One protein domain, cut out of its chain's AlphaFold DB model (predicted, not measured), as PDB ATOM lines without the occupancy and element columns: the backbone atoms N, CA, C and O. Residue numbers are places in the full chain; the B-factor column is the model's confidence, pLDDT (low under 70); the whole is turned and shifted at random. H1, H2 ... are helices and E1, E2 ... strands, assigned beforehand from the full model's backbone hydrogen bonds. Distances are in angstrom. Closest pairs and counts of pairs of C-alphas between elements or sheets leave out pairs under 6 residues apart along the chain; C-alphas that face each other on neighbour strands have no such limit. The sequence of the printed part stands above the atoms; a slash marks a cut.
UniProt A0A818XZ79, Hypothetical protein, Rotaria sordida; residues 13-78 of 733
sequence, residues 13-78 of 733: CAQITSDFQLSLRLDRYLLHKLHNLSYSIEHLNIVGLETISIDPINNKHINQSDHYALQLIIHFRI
ATOM      1  N   CYS A  13      22.876  -0.980 -42.894       86.62
ATOM      2  CA  CYS A  13      22.786   0.279 -43.630       86.62
ATOM      3  C   CYS A  13      23.607   1.368 -42.929       86.62
ATOM      4  O   CYS A  13      24.430   1.999 -43.581       86.62
ATOM      5  N   ALA A  14      23.482   1.500 -41.604       87.81
ATOM      6  CA  ALA A  14      24.295   2.425 -40.804       87.81
ATOM      7  C   ALA A  14      25.792   2.103 -40.869       87.81
ATOM      8  O   ALA A  14      26.628   3.003 -40.868       87.81
ATOM      9  N   GLN A  15      26.143   0.817 -40.944       88.31
ATOM     10  CA  GLN A  15      27.521   0.374 -41.125       88.31
ATOM     11  C   GLN A  15      28.089   0.842 -42.460       88.31
ATOM     12  O   GLN A  15      29.222   1.300 -42.523       88.31
ATOM     13  N   ILE A  16      27.311   0.738 -43.534       86.19
ATOM     14  CA  ILE A  16      27.755   1.148 -44.866       86.19
ATOM     15  C   ILE A  16      27.820   2.676 -44.971       86.19
ATOM     16  O   ILE A  16      28.715   3.196 -45.631       86.19
ATOM     17  N   THR A  17      26.894   3.395 -44.330       85.12
ATOM     18  CA  THR A  17      26.782   4.857 -44.452       85.12
ATOM     19  C   THR A  17      27.612   5.643 -43.436       85.12
ATOM     20  O   THR A  17      27.716   6.862 -43.559       85.12
ATOM     21  N   SER A  18      28.222   4.992 -42.440       84.31
ATOM     22  CA  SER A  18      29.012   5.670 -41.407       84.31
ATOM     23  C   SER A  18      30.513   5.686 -41.710       84.31
ATOM     24  O   SER A  18      31.154   4.639 -41.783       84.31
ATOM     25  N   ASP A  19      31.113   6.877 -41.744       84.44
ATOM     26  CA  ASP A  19      32.571   7.026 -41.891       84.44
ATOM     27  C   ASP A  19      33.341   6.615 -40.624       84.44
ATOM     28  O   ASP A  19      34.433   6.052 -40.695       84.44
ATOM     29  N   PHE A  20      32.769   6.882 -39.445       84.50
ATOM     30  CA  PHE A  20      33.443   6.702 -38.150       84.50
ATOM     31  C   PHE A  20      32.924   5.509 -37.338       84.50
ATOM     32  O   PHE A  20      33.462   5.229 -36.268       84.50
ATOM     33  N   GLN A  21      31.886   4.813 -37.819       87.31
ATOM     34  CA  GLN A  21      31.274   3.644 -37.167       87.31
ATOM     35  C   GLN A  21      30.804   3.908 -35.724       87.31
ATOM     36  O   GLN A  21      30.803   3.017 -34.875       87.31
ATOM     37  N   LEU A  22      30.401   5.148 -35.436       84.56
ATOM     38  CA  LEU A  22      29.933   5.562 -34.116       84.56
ATOM     39  C   LEU A  22      28.417   5.400 -34.005       84.56
ATOM     40  O   LEU A  22      27.665   5.928 -34.825       84.56
ATOM     41  N   SER A  23      27.966   4.718 -32.955       89.00
ATOM     42  CA  SER A  23      26.544   4.634 -32.621       89.00
ATOM     43  C   SER A  23      26.073   5.941 -31.972       89.00
ATOM     44  O   SER A  23      26.680   6.439 -31.021       89.00
ATOM     45  N   LEU A  24      24.982   6.507 -32.486       85.44
ATOM     46  CA  LEU A  24      24.447   7.808 -32.099       85.44
ATOM     47  C   LEU A  24      22.948   7.730 -31.789       85.44
ATOM     48  O   LEU A  24      22.208   6.861 -32.253       85.44
ATOM     49  N   ARG A  25      22.482   8.685 -30.983       84.75
ATOM     50  CA  ARG A  25      21.056   8.938 -30.754       84.75
ATOM     51  C   ARG A  25      20.670  10.223 -31.478       84.75
ATOM     52  O   ARG A  25      20.937  11.313 -30.968       84.75
ATOM     53  N   LEU A  26      20.077  10.071 -32.656       77.75
ATOM     54  CA  LEU A  26      19.717  11.171 -33.552       77.75
ATOM     55  C   LEU A  26      18.302  11.720 -33.284       77.75
ATOM     56  O   LEU A  26      18.014  12.856 -33.651       77.75
ATOM     57  N   ASP A  27      17.464  10.982 -32.550       75.81
ATOM     58  CA  ASP A  27      16.041  11.300 -32.378       75.81
ATOM     59  C   ASP A  27      15.728  11.720 -30.932       75.81
ATOM     60  O   ASP A  27      16.218  11.114 -29.963       75.81
ATOM     61  N   ARG A  28      14.868  12.736 -30.760       72.44
ATOM     62  CA  ARG A  28      14.366  13.202 -29.453       72.44
ATOM     63  C   ARG A  28      12.937  13.742 -29.578       72.44
ATOM     64  O   ARG A  28      12.647  14.489 -30.504       72.44
ATOM     65  N   TYR A  29      12.085  13.433 -28.601       73.94
ATOM     66  CA  TYR A  29      10.825  14.148 -28.381       73.94
ATOM     67  C   TYR A  29      11.036  15.236 -27.322       73.94
ATOM     68  O   TYR A  29      11.625  14.967 -26.274       73.94
ATOM     69  N   LEU A  30      10.545  16.446 -27.589       65.81
ATOM     70  CA  LEU A  30      10.493  17.552 -26.632       65.81
ATOM     71  C   LEU A  30       9.019  17.835 -26.320       65.81
ATOM     72  O   LEU A  30       8.286  18.290 -27.194       65.81
ATOM     73  N   LEU A  31       8.578  17.555 -25.093       58.25
ATOM     74  CA  LEU A  31       7.210  17.849 -24.666       58.25
ATOM     75  C   LEU A  31       7.194  19.177 -23.899       58.25
ATOM     76  O   LEU A  31       7.769  19.279 -22.815       58.25
ATOM     77  N   HIS A  32       6.547  20.195 -24.461       50.69
ATOM     78  CA  HIS A  32       6.321  21.463 -23.769       50.69
ATOM     79  C   HIS A  32       5.177  21.269 -22.762       50.69
ATOM     80  O   HIS A  32       4.113  20.778 -23.142       50.69
ATOM     81  N   LYS A  33       5.381  21.606 -21.482       46.44
ATOM     82  CA  LYS A  33       4.313  21.541 -20.470       46.44
ATOM     83  C   LYS A  33       3.162  22.459 -20.906       46.44
ATOM     84  O   LYS A  33       3.301  23.676 -20.877       46.44
ATOM     85  N   LEU A  34       2.021  21.885 -21.284       50.34
ATOM     86  CA  LEU A  34       0.744  22.595 -21.229       50.34
ATOM     87  C   LEU A  34       0.337  22.594 -19.757       50.34
ATOM     88  O   LEU A  34       0.214  21.523 -19.168       50.34
ATOM     89  N   HIS A  35       0.177  23.771 -19.160       43.53
ATOM     90  CA  HIS A  35       0.059  23.961 -17.709       43.53
ATOM     91  C   HIS A  35      -1.087  23.183 -17.010       43.53
ATOM     92  O   HIS A  35      -1.116  23.166 -15.787       43.53
ATOM     93  N   ASN A  36      -1.982  22.499 -17.746       43.50
ATOM     94  CA  ASN A  36      -3.269  21.985 -17.249       43.50
ATOM     95  C   ASN A  36      -3.595  20.526 -17.665       43.50
ATOM     96  O   ASN A  36      -4.769  20.182 -17.811       43.50
ATOM     97  N   LEU A  37      -2.599  19.670 -17.926       49.31
ATOM     98  CA  LEU A  37      -2.826  18.261 -18.289       49.31
ATOM     99  C   LEU A  37      -1.869  17.329 -17.543       49.31
ATOM    100  O   LEU A  37      -0.651  17.499 -17.621       49.31
ATOM    101  N   SER A  38      -2.411  16.290 -16.904       50.44
ATOM    102  CA  SER A  38      -1.628  15.106 -16.553       50.44
ATOM    103  C   SER A  38      -1.547  14.180 -17.766       50.44
ATOM    104  O   SER A  38      -2.495  14.057 -18.553       50.44
ATOM    105  N   TYR A  39      -0.387  13.545 -17.949       55.94
ATOM    106  CA  TYR A  39      -0.187  12.565 -19.004       55.94
ATOM    107  C   TYR A  39       0.532  11.316 -18.501       55.94
ATOM    108  O   TYR A  39       1.335  11.377 -17.573       55.94
ATOM    109  N   SER A  40       0.272  10.180 -19.139       55.16
ATOM    110  CA  SER A  40       1.037   8.947 -18.942       55.16
ATOM    111  C   SER A  40       1.559   8.456 -20.282       55.16
ATOM    112  O   SER A  40       0.793   8.364 -21.241       55.16
ATOM    113  N   ILE A  41       2.846   8.124 -20.346       58.47
ATOM    114  CA  ILE A  41       3.435   7.480 -21.519       58.47
ATOM    115  C   ILE A  41       3.043   6.005 -21.471       58.47
ATOM    116  O   ILE A  41       3.480   5.285 -20.579       58.47
ATOM    117  N   GLU A  42       2.198   5.569 -22.401       69.88
ATOM    118  CA  GLU A  42       1.766   4.169 -22.484       69.88
ATOM    119  C   GLU A  42       2.897   3.292 -23.016       69.88
ATOM    120  O   GLU A  42       3.242   2.271 -22.429       69.88
ATOM    121  N   HIS A  43       3.519   3.734 -24.110       77.38
ATOM    122  CA  HIS A  43       4.600   3.015 -24.764       77.38
ATOM    123  C   HIS A  43       5.629   3.976 -25.361       77.38
ATOM    124  O   HIS A  43       5.284   5.009 -25.936       77.38
ATOM    125  N   LEU A  44       6.903   3.592 -25.237       76.69
ATOM    126  CA  LEU A  44       8.048   4.218 -25.892       76.69
ATOM    127  C   LEU A  44       8.892   3.117 -26.541       76.69
ATOM    128  O   LEU A  44       9.663   2.443 -25.859       76.69
ATOM    129  N   ASN A  45       8.739   2.933 -27.851       84.19
ATOM    130  CA  ASN A  45       9.372   1.843 -28.591       84.19
ATOM    131  C   ASN A  45      10.262   2.374 -29.717       84.19
ATOM    132  O   ASN A  45       9.985   3.412 -30.311       84.19
ATOM    133  N   ILE A  46      11.324   1.630 -30.026       81.00
ATOM    134  CA  ILE A  46      12.093   1.825 -31.257       81.00
ATOM    135  C   ILE A  46      11.376   1.050 -32.369       81.00
ATOM    136  O   ILE A  46      11.085  -0.133 -32.199       81.00
ATOM    137  N   VAL A  47      11.098   1.705 -33.492       83.88
ATOM    138  CA  VAL A  47      10.421   1.130 -34.662       83.88
ATOM    139  C   VAL A  47      11.339   1.168 -35.887       83.88
ATOM    140  O   VAL A  47      12.334   1.893 -35.911       83.88
ATOM    141  N   GLY A  48      11.045   0.345 -36.896       79.06
ATOM    142  CA  GLY A  48      11.936   0.163 -38.053       79.06
ATOM    143  C   GLY A  48      13.101  -0.803 -37.796       79.06
ATOM    144  O   GLY A  48      14.095  -0.782 -38.514       79.06
ATOM    145  N   LEU A  49      12.985  -1.659 -36.773       82.12
ATOM    146  CA  LEU A  49      13.930  -2.754 -36.496       82.12
ATOM    147  C   LEU A  49      13.801  -3.917 -37.493       82.12
ATOM    148  O   LEU A  49      14.641  -4.815 -37.509       82.12
ATOM    149  N   GLU A  50      12.737  -3.921 -38.293       83.50
ATOM    150  CA  GLU A  50      12.485  -4.959 -39.278       83.50
ATOM    151  C   GLU A  50      13.560  -4.973 -40.357       83.50
ATOM    152  O   GLU A  50      14.118  -3.948 -40.765       83.50
ATOM    153  N   THR A  51      13.836  -6.177 -40.837       82.94
ATOM    154  CA  THR A  51      14.826  -6.398 -41.875       82.94
ATOM    155  C   THR A  51      14.183  -7.087 -43.066       82.94
ATOM    156  O   THR A  51      13.298  -7.929 -42.922       82.94
ATOM    157  N   ILE A  52      14.625  -6.720 -44.263       85.06
ATOM    158  CA  ILE A  52      14.185  -7.328 -45.513       85.06
ATOM    159  C   ILE A  52      15.191  -8.422 -45.865       85.06
ATOM    160  O   ILE A  52      16.402  -8.191 -45.836       85.06
ATOM    161  N   SER A  53      14.702  -9.625 -46.170       83.50
ATOM    162  CA  SER A  53      15.560 -10.705 -46.661       83.50
ATOM    163  C   SER A  53      16.034 -10.371 -48.070       83.50
ATOM    164  O   SER A  53      15.213 -10.113 -48.949       83.50
ATOM    165  N   ILE A  54      17.348 -10.371 -48.281       82.44
ATOM    166  CA  ILE A  54      17.939 -10.156 -49.612       82.44
ATOM    167  C   ILE A  54      18.446 -11.481 -50.194       82.44
ATOM    168  O   ILE A  54      18.518 -11.642 -51.408       82.44
ATOM    169  N   ASP A  55      18.780 -12.443 -49.332       77.25
ATOM    170  CA  ASP A  55      19.169 -13.799 -49.718       77.25
ATOM    171  C   ASP A  55      18.628 -14.799 -48.675       77.25
ATOM    172  O   ASP A  55      19.252 -15.002 -47.624       77.25
ATOM    173  N   PRO A  56      17.455 -15.413 -48.939       71.38
ATOM    174  CA  PRO A  56      16.784 -16.311 -47.999       71.38
ATOM    175  C   PRO A  56      17.560 -17.603 -47.726       71.38
ATOM    176  O   PRO A  56      17.395 -18.206 -46.671       71.38
ATOM    177  N   ILE A  57      18.403 -18.040 -48.664       74.88
ATOM    178  CA  ILE A  57      19.100 -19.332 -48.585       74.88
ATOM    179  C   ILE A  57      20.237 -19.257 -47.561       74.88
ATOM    180  O   ILE A  57      20.462 -20.202 -46.810       74.88
ATOM    181  N   ASN A  58      20.914 -18.108 -47.491       76.62
ATOM    182  CA  ASN A  58      22.004 -17.850 -46.546       76.62
ATOM    183  C   ASN A  58      21.572 -17.005 -45.339       76.62
ATOM    184  O   ASN A  58      22.422 -16.526 -44.589       76.62
ATOM    185  N   ASN A  59      20.261 -16.809 -45.168       74.38
ATOM    186  CA  ASN A  59      19.660 -16.047 -44.076       74.38
ATOM    187  C   ASN A  59      20.238 -14.621 -43.944       74.38
ATOM    188  O   ASN A  59      20.483 -14.135 -42.837       74.38
ATOM    189  N   LYS A  60      20.507 -13.948 -45.077       77.62
ATOM    190  CA  LYS A  60      21.001 -12.562 -45.085       77.62
ATOM    191  C   LYS A  60      19.845 -11.577 -45.159       77.62
ATOM    192  O   LYS A  60      19.011 -11.625 -46.068       77.62
ATOM    193  N   HIS A  61      19.870 -10.634 -44.233       83.88
ATOM    194  CA  HIS A  61      18.858  -9.606 -44.075       83.88
ATOM    195  C   HIS A  61      19.505  -8.223 -43.988       83.88
ATOM    196  O   HIS A  61      20.632  -8.105 -43.510       83.88
ATOM    197  N   ILE A  62      18.792  -7.186 -44.429       86.69
ATOM    198  CA  ILE A  62      19.211  -5.784 -44.293       86.69
ATOM    199  C   ILE A  62      18.125  -4.954 -43.625       86.69
ATOM    200  O   ILE A  62      16.937  -5.199 -43.830       86.69
ATOM    201  N   ASN A  63      18.523  -3.963 -42.833       88.94
ATOM    202  CA  ASN A  63      17.597  -3.001 -42.250       88.94
ATOM    203  C   ASN A  63      16.973  -2.120 -43.336       88.94
ATOM    204  O   ASN A  63      17.603  -1.797 -44.340       88.94
ATOM    205  N   GLN A  64      15.730  -1.705 -43.112       85.19
ATOM    206  CA  GLN A  64      14.992  -0.860 -44.056       85.19
ATOM    207  C   GLN A  64      15.561   0.568 -44.173       85.19
ATOM    208  O   GLN A  64      15.346   1.230 -45.182       85.19
ATOM    209  N   SER A  65      16.279   1.038 -43.150       87.81
ATOM    210  CA  SER A  65      16.891   2.368 -43.060       87.81
ATOM    211  C   SER A  65      18.218   2.273 -42.304       87.81
ATOM    212  O   SER A  65      18.432   1.303 -41.579       87.81
ATOM    213  N   ASP A  66      19.098   3.265 -42.447       87.44
ATOM    214  CA  ASP A  66      20.328   3.400 -41.653       87.44
ATOM    215  C   ASP A  66      20.087   3.969 -40.243       87.44
ATOM    216  O   ASP A  66      20.971   3.941 -39.391       87.44
ATOM    217  N   HIS A  67      18.864   4.393 -39.945       88.12
ATOM    218  CA  HIS A  67      18.431   4.781 -38.610       88.12
ATOM    219  C   HIS A  67      17.087   4.135 -38.260       88.12
ATOM    220  O   HIS A  67      16.231   3.898 -39.112       88.12
ATOM    221  N   TYR A  68      16.910   3.846 -36.978       86.44
ATOM    222  CA  TYR A  68      15.642   3.489 -36.368       86.44
ATOM    223  C   TYR A  68      14.877   4.750 -35.977       86.44
ATOM    224  O   TYR A  68      15.492   5.777 -35.716       86.44
ATOM    225  N   ALA A  69      13.554   4.653 -35.867       82.94
ATOM    226  CA  ALA A  69      12.724   5.743 -35.359       82.94
ATOM    227  C   ALA A  69      12.252   5.462 -33.924       82.94
ATOM    228  O   ALA A  69      12.147   4.306 -33.506       82.94
ATOM    229  N   LEU A  70      11.922   6.508 -33.165       84.88
ATOM    230  CA  LEU A  70      11.211   6.394 -31.884       84.88
ATOM    231  C   LEU A  70       9.703   6.590 -32.078       84.88
ATOM    232  O   LEU A  70       9.284   7.533 -32.738       84.88
ATOM    233  N   GLN A  71       8.888   5.744 -31.447       84.81
ATOM    234  CA  GLN A  71       7.438   5.905 -31.318       84.81
ATOM    235  C   GLN A  71       7.078   6.134 -29.845       84.81
ATOM    236  O   GLN A  71       7.425   5.317 -28.991       84.81
ATOM    237  N   LEU A  72       6.366   7.227 -29.558       82.75
ATOM    238  CA  LEU A  72       5.863   7.600 -28.232       82.75
ATOM    239  C   LEU A  72       4.325   7.677 -28.257       82.75
ATOM    240  O   LEU A  72       3.773   8.449 -29.037       82.75
ATOM    241  N   ILE A  73       3.639   6.917 -27.397       78.50
ATOM    242  CA  ILE A  73       2.181   7.004 -27.177       78.50
ATOM    243  C   ILE A  73       1.926   7.630 -25.801       78.50
ATOM    244  O   ILE A  73       2.467   7.163 -24.799       78.50
ATOM    245  N   ILE A  74       1.104   8.682 -25.747       71.31
ATOM    246  CA  ILE A  74       0.801   9.463 -24.537       71.31
ATOM    247  C   ILE A  74      -0.717   9.504 -24.322       71.31
ATOM    248  O   ILE A  74      -1.447   9.883 -25.234       71.31
ATOM    249  N   HIS A  75      -1.191   9.195 -23.113       59.22
ATOM    250  CA  HIS A  75      -2.572   9.466 -22.691       59.22
ATOM    251  C   HIS A  75      -2.642  10.770 -21.924       59.22
ATOM    252  O   HIS A  75      -1.925  10.921 -20.942       59.22
ATOM    253  N   PHE A  76      -3.544  11.663 -22.320       61.56
ATOM    254  CA  PHE A  76      -3.865  12.884 -21.585       61.56
ATOM    255  C   PHE A  76      -5.118  12.652 -20.738       61.56
ATOM    256  O   PHE A  76      -6.109  12.130 -21.251       61.56
ATOM    257  N   ARG A  77      -5.100  13.020 -19.451       55.88
ATOM    258  CA  ARG A  77      -6.263  12.875 -18.560       55.88
ATOM    259  C   ARG A  77      -6.788  14.247 -18.136       55.88
ATOM    260  O   ARG A  77      -6.057  15.061 -17.586       55.88
ATOM    261  N   ILE A  78      -8.074  14.478 -18.394       57.88
ATOM    262  CA  ILE A  78      -8.866  15.595 -17.871       57.88
ATOM    263  C   ILE A  78      -9.855  14.992 -16.866       57.88
ATOM    264  O   ILE A  78     -10.571  14.051 -17.214       57.88
TER     265      ILE A  78
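Overview. This is residues 13 to 78 of the 733 residues of the protein "Hypothetical protein" of Rotaria sordida (UniProt A0A818XZ79). Look for a long, narrow ribbon made of two antiparallel strand pairs set roughly end to end, the long pair E1 and E4 followed by the short hairpin E2 and E3. The earlier residues make a wide, open loop to one side of it: the short helix H1 sits near E3, and the long link of residues 18 to 37 runs from there to the start of E1, with residues 30 to 35 sticking out. The printed part has 66 residues with one named helix and four named strands, in the order H1, E1, E2, E3, E4, and its class is mostly strand. The whole is extended, with a radius of gyration of the C-alphas of 17.6 A, and flat, spanning 55 by 29 by 11 A.

Along the chain. Find C-alpha 38 at (-1.628, 15.106, -16.553); from there E1, residues 38 to 47, runs 25.9 A. Its neighbour E4, residues 69 to 77, runs 26.3 A and ends at C-alpha 77, at (-6.263, 12.875, -18.560). Between them along the chain come E2, residues 51 to 55, of 11.6 A, and E3, residues 60 to 63, of 10.5 A. H1, residues 13 to 17, begins at C-alpha 13, at (22.786, 0.279, -43.630), and is 6.1 A long.

Arrangement. Start at E1 and E4, antiparallel neighbours whose directions stand at 162 degrees. At one end of the pair look at N 77 and O 38, 2.9 A apart and within hydrogen-bond range; at the other, N 47 and O 69 are 2.8 A apart. Next, E2 and E3 form a hairpin, antiparallel at 147 degrees, where N 52 and O 62 are 2.8 A apart and within hydrogen-bond range. The two pairs are separate sheets: E1 is apart from E2 and E3, and E4 is apart from E2 and E3. Last comes H1, which has 2 pairs of C-alphas within 8 A of E3; the closest are those of Cys 13 and Asn 63, 6.3 A apart. H1 is apart from E2 and E4. In H1 every O i to N i+4 pair is within hydrogen-bond range.

Size, cuts and confidence. The two C-alphas farthest apart are those of His 35 and Ile 57, 56.5 A. The printed part has no cut. The link from H1 to E1, 20 residues, is long; those from E1 to E2, E2 to E3 and E3 to E4 are tight. The mean pLDDT of the printed part is 75.2, and residues 30 to 42 and 75 to 78 are under 70.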